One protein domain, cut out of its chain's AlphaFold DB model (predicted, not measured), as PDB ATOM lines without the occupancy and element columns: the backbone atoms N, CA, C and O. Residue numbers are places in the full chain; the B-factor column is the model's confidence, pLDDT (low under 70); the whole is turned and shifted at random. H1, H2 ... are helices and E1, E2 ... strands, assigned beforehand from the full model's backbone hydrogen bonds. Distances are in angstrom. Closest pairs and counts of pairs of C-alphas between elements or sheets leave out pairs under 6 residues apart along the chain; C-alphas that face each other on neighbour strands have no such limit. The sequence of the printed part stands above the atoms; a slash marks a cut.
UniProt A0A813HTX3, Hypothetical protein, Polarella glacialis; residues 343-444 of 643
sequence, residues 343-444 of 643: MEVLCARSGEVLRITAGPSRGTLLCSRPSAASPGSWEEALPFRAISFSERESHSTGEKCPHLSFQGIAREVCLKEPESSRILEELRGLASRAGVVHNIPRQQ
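What this domain is: This is residues 343 to 444 of the 643 residues of the protein "Hypothetical protein" of Polarella glacialis (UniProt A0A813HTX3). Two small four-stranded sheets stand like the walls of a V, joined where E4 runs on into E5, and helix H1 packs on one face of each, between the walls. The 102 printed residues hold E1 E2 E3 E4 E5 E6 E7 H1 E8 in chain order. The sheets are E1 E2 E3 E4, antiparallel, and E7 E6 E5 E8, mixed. The class is mixed, helices and strands; the whole is compact, radius of gyration of the C-alphas 13.4 A, spanning 38 by 34 by 22 A.

How they stand to each other: E1 (343 to 346), E2 (353 to 358), E3 (365 to 368) and E4 (382 to 384) form a meander, each strand the antiparallel neighbour of the one before, with N 345 and O 354 at 2.8 A, N 357 and O 366 at 3.0 A, N 367 and O 382 at 2.9 A. E4 runs on into E5 (386 to 393) at 93 degrees. E5, E6 (400 to 406) and E7 (412 to 414) form another meander, with N 390 and O 403 at 2.9 A, N 413 and O 404 at 2.9 A. E8 (437 to 439) is parallel to E5, with N 439 and O 387 at 2.9 A. H1 (420 to 434), with every O i to N i+4 pair within hydrogen-bond range, makes two layers with each sheet. Its height over the first is 9.0 A, over E1 and E2; the closest C-alphas of E2 and H1, Ala 358 and Ala 434, are 5.4 A apart. Its height over the second is 9.7 A, along the strands, at 1 degrees to E5 on the local plane. E7, H1 and E8 form a split strand-helix-strand unit, two strands running the same way with E6 and E5 between, its crossover right-handed.

Where its parts are: E1 begins at C-alpha 343 (127.542, 154.058, 192.016). E5 spans 22.0 A, H1 20.5 A, E6 19.0 A and E2 16.9 A. E8 ends at C-alpha 439 (126.292, 143.125, 177.995).

The domain as a whole: The farthest C-alphas, Ala 373 and Gln 443, are 39.9 A apart. The printed part has no cut. The link E3 to E4 is long. Nine residues are under 70, among them 441 to 444.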
ATOM      1  N   MET A 343     129.002 154.111 192.037       93.69
ATOM      2  CA  MET A 343     127.542 154.058 192.016       93.69
ATOM      3  C   MET A 343     127.035 153.081 193.077       93.69
ATOM      4  O   MET A 343     127.733 152.129 193.432       93.69
ATOM      5  N   GLU A 344     125.822 153.302 193.569       94.31
ATOM      6  CA  GLU A 344     125.167 152.427 194.541       94.31
ATOM      7  C   GLU A 344     123.874 151.862 193.950       94.31
ATOM      8  O   GLU A 344     123.104 152.574 193.311       94.31
ATOM      9  N   VAL A 345     123.652 150.565 194.143       93.81
ATOM     10  CA  VAL A 345     122.536 149.810 193.572       93.81
ATOM     11  C   VAL A 345     121.792 149.106 194.695       93.81
ATOM     12  O   VAL A 345     122.354 148.243 195.365       93.81
ATOM     13  N   LEU A 346     120.518 149.441 194.893       93.56
ATOM     14  CA  LEU A 346     119.663 148.760 195.860       93.56
ATOM     15  C   LEU A 346     119.083 147.478 195.246       93.56
ATOM     16  O   LEU A 346     118.327 147.524 194.276       93.56
ATOM     17  N   CYS A 347     119.393 146.327 195.835       91.69
ATOM     18  CA  CYS A 347     118.801 145.057 195.442       91.69
ATOM     19  C   CYS A 347     117.340 144.993 195.892       91.69
ATOM     20  O   CYS A 347     117.038 144.937 197.084       91.69
ATOM     21  N   ALA A 348     116.424 144.927 194.930       88.38
ATOM     22  CA  ALA A 348     114.990 144.820 195.153       88.38
ATOM     23  C   ALA A 348     114.609 143.637 196.049       88.38
ATOM     24  O   ALA A 348     113.684 143.747 196.851       88.38
ATOM     25  N   ARG A 349     115.328 142.515 195.898       86.44
ATOM     26  CA  ARG A 349     115.029 141.248 196.572       86.44
ATOM     27  C   ARG A 349     115.543 141.211 198.009       86.44
ATOM     28  O   ARG A 349     114.815 140.779 198.892       86.44
ATOM     29  N   SER A 350     116.792 141.612 198.238       89.44
ATOM     30  CA  SER A 350     117.416 141.527 199.566       89.44
ATOM     31  C   SER A 350     117.318 142.820 200.374       89.44
ATOM     32  O   SER A 350     117.575 142.796 201.573       89.44
ATOM     33  N   GLY A 351     116.990 143.949 199.739       92.00
ATOM     34  CA  GLY A 351     117.113 145.281 200.340       92.00
ATOM     35  C   GLY A 351     118.566 145.720 200.559       92.00
ATOM     36  O   GLY A 351     118.809 146.763 201.157       92.00
ATOM     37  N   GLU A 352     119.534 144.929 200.095       93.25
ATOM     38  CA  GLU A 352     120.958 145.207 200.239       93.25
ATOM     39  C   GLU A 352     121.403 146.272 199.232       93.25
ATOM     40  O   GLU A 352     121.076 146.181 198.049       93.25
ATOM     41  N   VAL A 353     122.178 147.258 199.681       93.94
ATOM     42  CA  VAL A 353     122.834 148.226 198.795       93.94
ATOM     43  C   VAL A 353     124.181 147.650 198.372       93.94
ATOM     44  O   VAL A 353     124.987 147.302 199.226       93.94
ATOM     45  N   LEU A 354     124.456 147.555 197.077       94.31
ATOM     46  CA  LEU A 354     125.787 147.242 196.557       94.31
ATOM     47  C   LEU A 354     126.444 148.511 196.040       94.31
ATOM     48  O   LEU A 354     125.803 149.294 195.347       94.31
ATOM     49  N   ARG A 355     127.732 148.692 196.316       95.38
ATOM     50  CA  ARG A 355     128.524 149.772 195.728       95.38
ATOM     51  C   ARG A 355     129.416 149.208 194.640       95.38
ATOM     52  O   ARG A 355     130.112 148.219 194.859       95.38
ATOM     53  N   ILE A 356     129.388 149.842 193.473       95.06
ATOM     54  CA  ILE A 356     130.209 149.482 192.323       95.06
ATOM     55  C   ILE A 356     131.155 150.642 192.031       95.06
ATOM     56  O   ILE A 356     130.711 151.779 191.869       95.06
ATOM     57  N   THR A 357     132.455 150.367 191.972       95.00
ATOM     58  CA  THR A 357     133.491 151.373 191.693       95.00
ATOM     59  C   THR A 357     134.452 150.903 190.607       95.00
ATOM     60  O   THR A 357     134.570 149.706 190.336       95.00
ATOM     61  N   ALA A 358     135.152 151.843 189.970       91.00
ATOM     62  CA  ALA A 358     136.270 151.504 189.091       91.00
ATOM     63  C   ALA A 358     137.419 150.890 189.907       91.00
ATOM     64  O   ALA A 358     137.818 151.434 190.939       91.00
ATOM     65  N   GLY A 359     137.938 149.745 189.459       87.38
ATOM     66  CA  GLY A 359     139.072 149.093 190.102       87.38
ATOM     67  C   GLY A 359     140.397 149.816 189.840       87.38
ATOM     68  O   GLY A 359     140.507 150.608 188.905       87.38
ATOM     69  N   PRO A 360     141.444 149.524 190.634       76.25
ATOM     70  CA  PRO A 360     142.774 150.105 190.440       76.25
ATOM     71  C   PRO A 360     143.465 149.625 189.151       76.25
ATOM     72  O   PRO A 360     144.466 150.203 188.740       76.25
ATOM     73  N   SER A 361     142.955 148.562 188.517       70.44
ATOM     74  CA  SER A 361     143.420 148.055 187.223       70.44
ATOM     75  C   SER A 361     142.374 148.315 186.138       70.44
ATOM     76  O   SER A 361     141.190 148.057 186.357       70.44
ATOM     77  N   ARG A 362     142.819 148.760 184.954       67.31
ATOM     78  CA  ARG A 362     141.981 148.822 183.744       67.31
ATOM     79  C   ARG A 362     141.377 147.438 183.467       67.31
ATOM     80  O   ARG A 362     142.021 146.419 183.706       67.31
ATOM     81  N   GLY A 363     140.132 147.410 183.016       74.88
ATOM     82  CA  GLY A 363     139.348 146.196 182.806       74.88
ATOM     83  C   GLY A 363     138.797 145.567 184.085       74.88
ATOM     84  O   GLY A 363     138.395 144.408 184.055       74.88
ATOM     85  N   THR A 364     138.780 146.281 185.217       80.12
ATOM     86  CA  THR A 364     138.237 145.763 186.485       80.12
ATOM     87  C   THR A 364     137.264 146.750 187.129       80.12
ATOM     88  O   THR A 364     137.560 147.936 187.261       80.12
ATOM     89  N   LEU A 365     136.118 146.248 187.586       91.12
ATOM     90  CA  LEU A 365     135.212 146.934 188.507       91.12
ATOM     91  C   LEU A 365     135.260 146.235 189.869       91.12
ATOM     92  O   LEU A 365     135.590 145.054 189.954       91.12
ATOM     93  N   LEU A 366     134.942 146.961 190.934       93.75
ATOM     94  CA  LEU A 366     134.877 146.430 192.293       93.75
ATOM     95  C   LEU A 366     133.440 146.486 192.800       93.75
ATOM     96  O   LEU A 366     132.772 147.500 192.622       93.75
ATOM     97  N   CYS A 367     132.971 145.416 193.441       94.31
ATOM     98  CA  CYS A 367     131.665 145.349 194.096       94.31
ATOM     99  C   CYS A 367     131.848 145.196 195.609       94.31
ATOM    100  O   CYS A 367     132.405 144.195 196.061       94.31
ATOM    101  N   SER A 368     131.359 146.148 196.402       94.44
ATOM    102  CA  SER A 368     131.392 146.094 197.869       94.44
ATOM    103  C   SER A 368     129.992 146.133 198.487       94.44
ATOM    104  O   SER A 368     129.015 146.556 197.864       94.44
ATOM    105  N   ARG A 369     129.901 145.655 199.734       93.19
ATOM    106  CA  ARG A 369     128.677 145.589 200.549       93.19
ATOM    107  C   ARG A 369     128.816 146.413 201.821       93.19
ATOM    108  O   ARG A 369     129.938 146.575 202.282       93.19
ATOM    109  N   PRO A 370     127.725 146.882 202.435       93.94
ATOM    110  CA  PRO A 370     127.746 147.378 203.799       93.94
ATOM    111  C   PRO A 370     128.186 146.262 204.752       93.94
ATOM    112  O   PRO A 370     127.648 145.158 204.714       93.94
ATOM    113  N   SER A 371     129.151 146.545 205.618       92.56
ATOM    114  CA  SER A 371     129.610 145.594 206.630       92.56
ATOM    115  C   SER A 371     128.551 145.411 207.714       92.56
ATOM    116  O   SER A 371     128.173 146.367 208.395       92.56
ATOM    117  N   ALA A 372     128.123 144.166 207.936       89.44
ATOM    118  CA  ALA A 372     127.222 143.828 209.041       89.44
ATOM    119  C   ALA A 372     127.863 144.082 210.419       89.44
ATOM    120  O   ALA A 372     127.163 144.357 211.392       89.44
ATOM    121  N   ALA A 373     129.196 144.005 210.504       91.12
ATOM    122  CA  ALA A 373     129.941 144.157 211.751       91.12
ATOM    123  C   ALA A 373     130.137 145.622 212.168       91.12
ATOM    124  O   ALA A 373     130.469 145.900 213.320       91.12
ATOM    125  N   SER A 374     130.001 146.575 211.244       91.62
ATOM    126  CA  SER A 374     130.310 147.983 211.504       91.62
ATOM    127  C   SER A 374     129.453 148.892 210.618       91.62
ATOM    128  O   SER A 374     129.828 149.153 209.469       91.62
ATOM    129  N   PRO A 375     128.310 149.390 211.140       91.44
ATOM    130  CA  PRO A 375     127.417 150.285 210.412       91.44
ATOM    131  C   PRO A 375     128.173 151.493 209.845       91.44
ATOM    132  O   PRO A 375     128.865 152.197 210.576       91.44
ATOM    133  N   GLY A 376     128.054 151.718 208.537       89.38
ATOM    134  CA  GLY A 376     128.747 152.797 207.821       89.38
ATOM    135  C   GLY A 376     130.099 152.412 207.206       89.38
ATOM    136  O   GLY A 376     130.663 153.209 206.459       89.38
ATOM    137  N   SER A 377     130.603 151.201 207.457       93.19
ATOM    138  CA  SER A 377     131.765 150.651 206.746       93.19
ATOM    139  C   SER A 377     131.342 149.698 205.625       93.19
ATOM    140  O   SER A 377     130.227 149.171 205.636       93.19
ATOM    141  N   TRP A 378     132.229 149.487 204.653       92.69
ATOM    142  CA  TRP A 378     132.020 148.564 203.540       92.69
ATOM    143  C   TRP A 378     132.915 147.336 203.710       92.69
ATOM    144  O   TRP A 378     134.054 147.459 204.157       92.69
ATOM    145  N   GLU A 379     132.393 146.159 203.374       93.44
ATOM    146  CA  GLU A 379     133.164 144.930 203.218       93.44
ATOM    147  C   GLU A 379     134.230 145.089 202.129       93.44
ATOM    148  O   GLU A 379     134.166 145.988 201.281       93.44
ATOM    149  N   GLU A 380     135.198 144.173 202.140       92.19
ATOM    150  CA  GLU A 380     136.215 144.077 201.101       92.19
ATOM    151  C   GLU A 380     135.568 143.998 199.710       92.19
ATOM    152  O   GLU A 380     134.630 143.231 199.466       92.19
ATOM    153  N   ALA A 381     136.046 144.850 198.805       91.94
ATOM    154  CA  ALA A 381     135.471 144.977 197.481       91.94
ATOM    155  C   ALA A 381     135.960 143.831 196.587       91.94
ATOM    156  O   ALA A 381     137.161 143.642 196.401       91.94
ATOM    157  N   LEU A 382     135.024 143.082 196.011       92.38
ATOM    158  CA  LEU A 382     135.329 141.946 195.150       92.38
ATOM    159  C   LEU A 382     135.519 142.421 193.701       92.38
ATOM    160  O   LEU A 382     134.629 143.100 193.177       92.38
ATOM    161  N   PRO A 383     136.641 142.088 193.039       91.06
ATOM    162  CA  PRO A 383     136.875 142.472 191.656       91.06
ATOM    163  C   PRO A 383     136.070 141.607 190.681       91.06
ATOM    164  O   PRO A 383     135.931 140.401 190.866       91.06
ATOM    165  N   PHE A 384     135.590 142.217 189.600       87.19
ATOM    166  CA  PHE A 384     134.960 141.526 188.478       87.19
ATOM    167  C   PHE A 384     135.276 142.220 187.148       87.19
ATOM    168  O   PHE A 384     135.612 143.408 187.109       87.19
ATOM    169  N   ARG A 385     135.191 141.462 186.047       80.69
ATOM    170  CA  ARG A 385     135.611 141.904 184.699       80.69
ATOM    171  C   ARG A 385     134.506 141.919 183.647       80.69
ATOM    172  O   ARG A 385     134.754 142.373 182.534       80.69
ATOM    173  N   ALA A 386     133.306 141.450 183.984       69.31
ATOM    174  CA  ALA A 386     132.157 141.566 183.098       69.31
ATOM    175  C   ALA A 386     130.841 141.718 183.858       69.31
ATOM    176  O   ALA A 386     130.668 141.188 184.960       69.31
ATOM    177  N   ILE A 387     129.909 142.428 183.227       84.62
ATOM    178  CA  ILE A 387     128.537 142.625 183.700       84.62
ATOM    179  C   ILE A 387     127.583 142.105 182.635       84.62
ATOM    180  O   ILE A 387     127.701 142.476 181.467       84.62
ATOM    181  N   SER A 388     126.602 141.313 183.050       77.75
ATOM    182  CA  SER A 388     125.477 140.930 182.199       77.75
ATOM    183  C   SER A 388     124.165 141.404 182.807       77.75
ATOM    184  O   SER A 388     123.982 141.357 184.027       77.75
ATOM    185  N   PHE A 389     123.265 141.864 181.944       85.88
ATOM    186  CA  PHE A 389     121.891 142.192 182.282       85.88
ATOM    187  C   PHE A 389     120.951 141.178 181.628       85.88
ATOM    188  O   PHE A 389     121.049 140.910 180.432       85.88
ATOM    189  N   SER A 390     120.018 140.633 182.403       84.19
ATOM    190  CA  SER A 390     118.991 139.715 181.904       84.19
ATOM    191  C   SER A 390     117.673 139.937 182.634       84.19
ATOM    192  O   SER A 390     117.679 140.252 183.818       84.19
ATOM    193  N   GLU A 391     116.542 139.746 181.965       85.12
ATOM    194  CA  GLU A 391     115.259 139.609 182.657       85.12
ATOM    195  C   GLU A 391     115.114 138.172 183.150       85.12
ATOM    196  O   GLU A 391     115.241 137.227 182.368       85.12
ATOM    197  N   ARG A 392     114.850 137.992 184.446       84.88
ATOM    198  CA  ARG A 392     114.561 136.672 185.017       84.88
ATOM    199  C   ARG A 392     113.270 136.710 185.808       84.88
ATOM    200  O   ARG A 392     112.940 137.709 186.444       84.88
ATOM    201  N   GLU A 393     112.553 135.599 185.781       83.94
ATOM    202  CA  GLU A 393     111.370 135.403 186.606       83.94
ATOM    203  C   GLU A 393     111.803 135.094 188.043       83.94
ATOM    204  O   GLU A 393     112.603 134.192 188.305       83.94
ATOM    205  N   SER A 394     111.328 135.896 188.989       76.88
ATOM    206  CA  SER A 394     111.633 135.732 190.404       76.88
ATOM    207  C   SER A 394     110.972 134.462 190.941       76.88
ATOM    208  O   SER A 394     109.750 134.378 191.001       76.88
ATOM    209  N   HIS A 395     111.763 133.490 191.409       72.94
ATOM    210  CA  HIS A 395     111.237 132.227 191.955       72.94
ATOM    211  C   HIS A 395     110.258 132.400 193.128       72.94
ATOM    212  O   HIS A 395     109.441 131.515 193.364       72.94
ATOM    213  N   SER A 396     110.337 133.506 193.877       74.62
ATOM    214  CA  SER A 396     109.469 133.749 195.035       74.62
ATOM    215  C   SER A 396     108.172 134.483 194.696       74.62
ATOM    216  O   SER A 396     107.229 134.399 195.475       74.62
ATOM    217  N   THR A 397     108.121 135.229 193.589       78.12
ATOM    218  CA  THR A 397     106.973 136.097 193.257       78.12
ATOM    219  C   THR A 397     106.360 135.827 191.885       78.12
ATOM    220  O   THR A 397     105.257 136.296 191.634       78.12
ATOM    221  N   GLY A 398     107.036 135.096 190.992       84.25
ATOM    222  CA  GLY A 398     106.620 134.922 189.592       84.25
ATOM    223  C   GLY A 398     106.733 136.200 188.749       84.25
ATOM    224  O   GLY A 398     106.443 136.201 187.560       84.25
ATOM    225  N   GLU A 399     107.162 137.314 189.344       83.25
ATOM    226  CA  GLU A 399     107.344 138.571 188.627       83.25
ATOM    227  C   GLU A 399     108.686 138.565 187.898       83.25
ATOM    228  O   GLU A 399     109.722 138.189 188.459       83.25
ATOM    229  N   LYS A 400     108.680 139.003 186.639       84.06
ATOM    230  CA  LYS A 400     109.912 139.269 185.897       84.06
ATOM    231  C   LYS A 400     110.588 140.485 186.515       84.06
ATOM    232  O   LYS A 400     109.976 141.547 186.576       84.06
ATOM    233  N   CYS A 401     111.834 140.336 186.957       84.00
ATOM    234  CA  CYS A 401     112.641 141.476 187.367       84.00
ATOM    235  C   CYS A 401     113.956 141.560 186.580       84.00
ATOM    236  O   CYS A 401     114.547 140.533 186.224       84.00
ATOM    237  N   PRO A 402     114.430 142.785 186.301       86.75
ATOM    238  CA  PRO A 402     115.741 142.999 185.714       86.75
ATOM    239  C   PRO A 402     116.843 142.532 186.671       86.75
ATOM    240  O   PRO A 402     116.920 142.990 187.810       86.75
ATOM    241  N   HIS A 403     117.708 141.634 186.206       88.81
ATOM    242  CA  HIS A 403     118.810 141.046 186.961       88.81
ATOM    243  C   HIS A 403     120.168 141.474 186.392       88.81
ATOM    244  O   HIS A 403     120.453 141.263 185.212       88.81
ATOM    245  N   LEU A 404     121.031 142.006 187.260       89.31
ATOM    246  CA  LEU A 404     122.459 142.189 187.005       89.31
ATOM    247  C   LEU A 404     123.244 141.018 187.594       89.31
ATOM    248  O   LEU A 404     123.081 140.696 188.772       89.31
ATOM    249  N   SER A 405     124.125 140.421 186.800       87.12
ATOM    250  CA  SER A 405     125.092 139.415 187.251       87.12
ATOM    251  C   SER A 405     126.519 139.890 186.990       87.12
ATOM    252  O   SER A 405     126.801 140.426 185.913       87.12
ATOM    253  N   PHE A 406     127.417 139.648 187.945       89.62
ATOM    254  CA  PHE A 406     128.825 140.043 187.871       89.62
ATOM    255  C   PHE A 406     129.701 138.803 187.668       89.62
ATOM    256  O   PHE A 406     129.688 137.889 188.489       89.62
ATOM    257  N   GLN A 407     130.460 138.740 186.573       78.19
ATOM    258  CA  GLN A 407     131.276 137.562 186.271       78.19
ATOM    259  C   GLN A 407     132.368 137.356 187.332       78.19
ATOM    260  O   GLN A 407     133.112 138.283 187.647       78.19
ATOM    261  N   GLY A 408     132.480 136.132 187.853       74.00
ATOM    262  CA  GLY A 408     133.454 135.770 188.892       74.00
ATOM    263  C   GLY A 408     132.987 136.053 190.321       74.00
ATOM    264  O   GLY A 408     133.667 135.679 191.271       74.00
ATOM    265  N   ILE A 409     131.807 136.655 190.496       78.94
ATOM    266  CA  ILE A 409     131.198 136.865 191.806       78.94
ATOM    267  C   ILE A 409     129.857 136.132 191.812       78.94
ATOM    268  O   ILE A 409     128.991 136.406 190.988       78.94
ATOM    269  N   ALA A 410     129.651 135.216 192.764       77.00
ATOM    270  CA  ALA A 410     128.375 134.517 192.968       77.00
ATOM    271  C   ALA A 410     127.304 135.454 193.574       77.00
ATOM    272  O   ALA A 410     126.739 135.187 194.634       77.00
ATOM    273  N   ARG A 411     127.087 136.615 192.947       76.19
ATOM    274  CA  ARG A 411     126.162 137.662 193.380       76.19
ATOM    275  C   ARG A 411     125.360 138.161 192.186       76.19
ATOM    276  O   ARG A 411     125.898 138.422 191.113       76.19
ATOM    277  N   GLU A 412     124.067 138.331 192.420       83.56
ATOM    278  CA  GLU A 412     123.119 138.888 191.464       83.56
ATOM    279  C   GLU A 412     122.306 139.988 192.146       83.56
ATOM    280  O   GLU A 412     122.010 139.901 193.341       83.56
ATOM    281  N   VAL A 413     121.923 141.011 191.386       88.62
ATOM    282  CA  VAL A 413     121.084 142.113 191.867       88.62
ATOM    283  C   VAL A 413     119.820 142.164 191.039       88.62
ATOM    284  O   VAL A 413     119.887 142.365 189.831       88.62
ATOM    285  N   CYS A 414     118.673 142.013 191.693       89.75
ATOM    286  CA  CYS A 414     117.378 142.312 191.087       89.75
ATOM    287  C   CYS A 414     117.138 143.821 191.247       89.75
ATOM    288  O   CYS A 414     117.217 144.335 192.363       89.75
ATOM    289  N   LEU A 415     116.903 144.537 190.152       89.38
ATOM    290  CA  LEU A 415     116.631 145.974 190.141       89.38
ATOM    291  C   LEU A 415     115.121 146.216 190.262       89.38
ATOM    292  O   LEU A 415     114.325 145.446 189.723       89.38
ATOM    293  N   LYS A 416     114.712 147.289 190.951       86.00
ATOM    294  CA  LYS A 416     113.312 147.740 190.942       86.00
ATOM    295  C   LYS A 416     113.058 148.578 189.689       86.00
ATOM    296  O   LYS A 416     113.841 149.474 189.382       86.00
ATOM    297  N   GLU A 417     111.949 148.345 188.994       80.94
ATOM    298  CA  GLU A 417     111.405 149.376 188.103       80.94
ATOM    299  C   GLU A 417     110.822 150.518 188.956       80.94
ATOM    300  O   GLU A 417     110.208 150.233 189.990       80.94
ATOM    301  N   PRO A 418     111.016 151.804 188.594       78.88
ATOM    302  CA  PRO A 418     111.562 152.336 187.336       78.88
ATOM    303  C   PRO A 418     113.073 152.665 187.356       78.88
ATOM    304  O   PRO A 418     113.590 153.252 186.409       78.88
ATOM    305  N   GLU A 419     113.798 152.337 188.428       81.62
ATOM    306  CA  GLU A 419     115.202 152.753 188.618       81.62
ATOM    307  C   GLU A 419     116.194 152.013 187.708       81.62
ATOM    308  O   GLU A 419     117.321 152.475 187.514       81.62
ATOM    309  N   SER A 420     115.770 150.892 187.118       84.81
ATOM    310  CA  SER A 420     116.580 150.049 186.237       84.81
ATOM    311  C   SER A 420     117.274 150.852 185.133       84.81
ATOM    312  O   SER A 420     118.491 150.764 185.004       84.81
ATOM    313  N   SER A 421     116.557 151.696 184.390       81.31
ATOM    314  CA  SER A 421     117.128 152.439 183.256       81.31
ATOM    315  C   SER A 421     118.261 153.381 183.664       81.31
ATOM    316  O   SER A 421     119.312 153.393 183.023       81.31
ATOM    317  N   ARG A 422     118.080 154.118 184.767       87.88
ATOM    318  CA  ARG A 422     119.099 155.032 185.299       87.88
ATOM    319  C   ARG A 422     120.334 154.263 185.772       87.88
ATOM    320  O   ARG A 422     121.457 154.636 185.448       87.88
ATOM    321  N   ILE A 423     120.122 153.170 186.503       87.75
ATOM    322  CA  ILE A 423     121.205 152.325 187.019       87.75
ATOM    323  C   ILE A 423     122.016 151.733 185.861       87.75
ATOM    324  O   ILE A 423     123.242 151.736 185.911       87.75
ATOM    325  N   LEU A 424     121.364 151.265 184.793       86.06
ATOM    326  CA  LEU A 424     122.056 150.708 183.628       86.06
ATOM    327  C   LEU A 424     122.890 151.753 182.877       86.06
ATOM    328  O   LEU A 424     123.947 151.414 182.345       86.06
ATOM    329  N   GLU A 425     122.442 153.007 182.830       83.56
ATOM    330  CA  GLU A 425     123.196 154.107 182.226       83.56
ATOM    331  C   GLU A 425     124.433 154.478 183.052       83.56
ATOM    332  O   GLU A 425     125.539 154.539 182.506       83.56
ATOM    333  N   GLU A 426     124.279 154.636 184.370       90.50
ATOM    334  CA  GLU A 426     125.399 154.896 185.285       90.50
ATOM    335  C   GLU A 426     126.429 153.751 185.242       90.50
ATOM    336  O   GLU A 426     127.634 153.995 185.131       90.50
ATOM    337  N   LEU A 427     125.953 152.501 185.227       89.00
ATOM    338  CA  LEU A 427     126.786 151.300 185.169       89.00
ATOM    339  C   LEU A 427     127.537 151.181 183.843       89.00
ATOM    340  O   LEU A 427     128.709 150.811 183.838       89.00
ATOM    341  N   ARG A 428     126.893 151.534 182.725       83.19
ATOM    342  CA  ARG A 428     127.537 151.594 181.408       83.19
ATOM    343  C   ARG A 428     128.648 152.637 181.398       83.19
ATOM    344  O   ARG A 428     129.763 152.329 180.994       83.19
ATOM    345  N   GLY A 429     128.370 153.842 181.898       82.19
ATOM    346  CA  GLY A 429     129.376 154.894 182.004       82.19
ATOM    347  C   GLY A 429     130.564 154.467 182.870       82.19
ATOM    348  O   GLY A 429     131.715 154.690 182.495       82.19
ATOM    349  N   LEU A 430     130.297 153.819 184.004       86.81
ATOM    350  CA  LEU A 430     131.334 153.313 184.898       86.81
ATOM    351  C   LEU A 430     132.153 152.182 184.252       86.81
ATOM    352  O   LEU A 430     133.379 152.209 184.325       86.81
ATOM    353  N   ALA A 431     131.497 151.231 183.582       80.44
ATOM    354  CA  ALA A 431     132.149 150.125 182.889       80.44
ATOM    355  C   ALA A 431     133.005 150.606 181.708       80.44
ATOM    356  O   ALA A 431     134.157 150.192 181.604       80.44
ATOM    357  N   SER A 432     132.513 151.539 180.883       74.00
ATOM    358  CA  SER A 432     133.305 152.152 179.807       74.00
ATOM    359  C   SER A 432     134.546 152.867 180.342       74.00
ATOM    360  O   SER A 432     135.638 152.634 179.832       74.00
ATOM    361  N   ARG A 433     134.423 153.672 181.412       79.19
ATOM    362  CA  ARG A 433     135.583 154.339 182.039       79.19
ATOM    363  C   ARG A 433     136.582 153.345 182.626       79.19
ATOM    364  O   ARG A 433     137.785 153.566 182.554       79.19
ATOM    365  N   ALA A 434     136.085 152.251 183.196       75.06
ATOM    366  CA  ALA A 434     136.922 151.189 183.732       75.06
ATOM    367  C   ALA A 434     137.503 150.272 182.641       75.06
ATOM    368  O   ALA A 434     138.354 149.452 182.964       75.06
ATOM    369  N   GLY A 435     137.077 150.374 181.375       64.50
ATOM    370  CA  GLY A 435     137.453 149.440 180.308       64.50
ATOM    371  C   GLY A 435     136.899 148.023 180.509       64.50
ATOM    372  O   GLY A 435     137.522 147.060 180.079       64.50
ATOM    373  N   VAL A 436     135.774 147.881 181.215       70.94
ATOM    374  CA  VAL A 436     135.116 146.600 181.501       70.94
ATOM    375  C   VAL A 436     134.088 146.265 180.426       70.94
ATOM    376  O   VAL A 436     133.228 147.081 180.095       70.94
ATOM    377  N   VAL A 437     134.149 145.033 179.914       63.12
ATOM    378  CA  VAL A 437     133.173 144.504 178.955       63.12
ATOM    379  C   VAL A 437     131.807 144.382 179.634       63.12
ATOM    380  O   VAL A 437     131.689 143.844 180.735       63.12
ATOM    381  N   HIS A 438     130.745 144.865 178.989       76.25
ATOM    382  CA  HIS A 438     129.391 144.781 179.537       76.25
ATOM    383  C   HIS A 438     128.364 144.390 178.468       76.25
ATOM    384  O   HIS A 438     128.346 144.937 177.366       76.25
ATOM    385  N   ASN A 439     127.443 143.493 178.817       64.81
ATOM    386  CA  ASN A 439     126.292 143.125 177.995       64.81
ATOM    387  C   ASN A 439     125.012 143.749 178.580       64.81
ATOM    388  O   ASN A 439     124.175 143.066 179.167       64.81
ATOM    389  N   ILE A 440     124.913 145.080 178.502       75.69
ATOM    390  CA  ILE A 440     123.791 145.869 179.035       75.69
ATOM    391  C   ILE A 440     122.962 146.419 177.856       75.69
ATOM    392  O   ILE A 440     123.431 147.357 177.194       75.69
ATOM    393  N   PRO A 441     121.747 145.894 177.587       63.72
ATOM    394  CA  PRO A 441     120.895 146.315 176.471       63.72
ATOM    395  C   PRO A 441     120.598 147.824 176.465       63.72
ATOM    396  O   PRO A 441     120.418 148.445 177.511       63.72
ATOM    397  N   ARG A 442     120.504 148.434 175.273       63.62
ATOM    398  CA  ARG A 442     120.122 149.854 175.072       63.62
ATOM    399  C   ARG A 442     118.623 150.064 174.774       63.62
ATOM    400  O   ARG A 442     118.246 151.122 174.278       63.62
ATOM    401  N   GLN A 443     117.763 149.086 175.074       55.12
ATOM    402  CA  GLN A 443     116.394 148.993 174.530       55.12
ATOM    403  C   GLN A 443     115.499 150.239 174.707       55.12
ATOM    404  O   GLN A 443     114.709 150.513 173.810       55.12
ATOM    405  N   GLN A 444     115.637 151.050 175.764       54.66
ATOM    406  CA  GLN A 444     114.799 152.256 175.923       54.66
ATOM    407  C   GLN A 444     115.259 153.488 175.123       54.66
ATOM    408  O   GLN A 444     114.452 154.380 174.872       54.66
TER     409      GLN A 444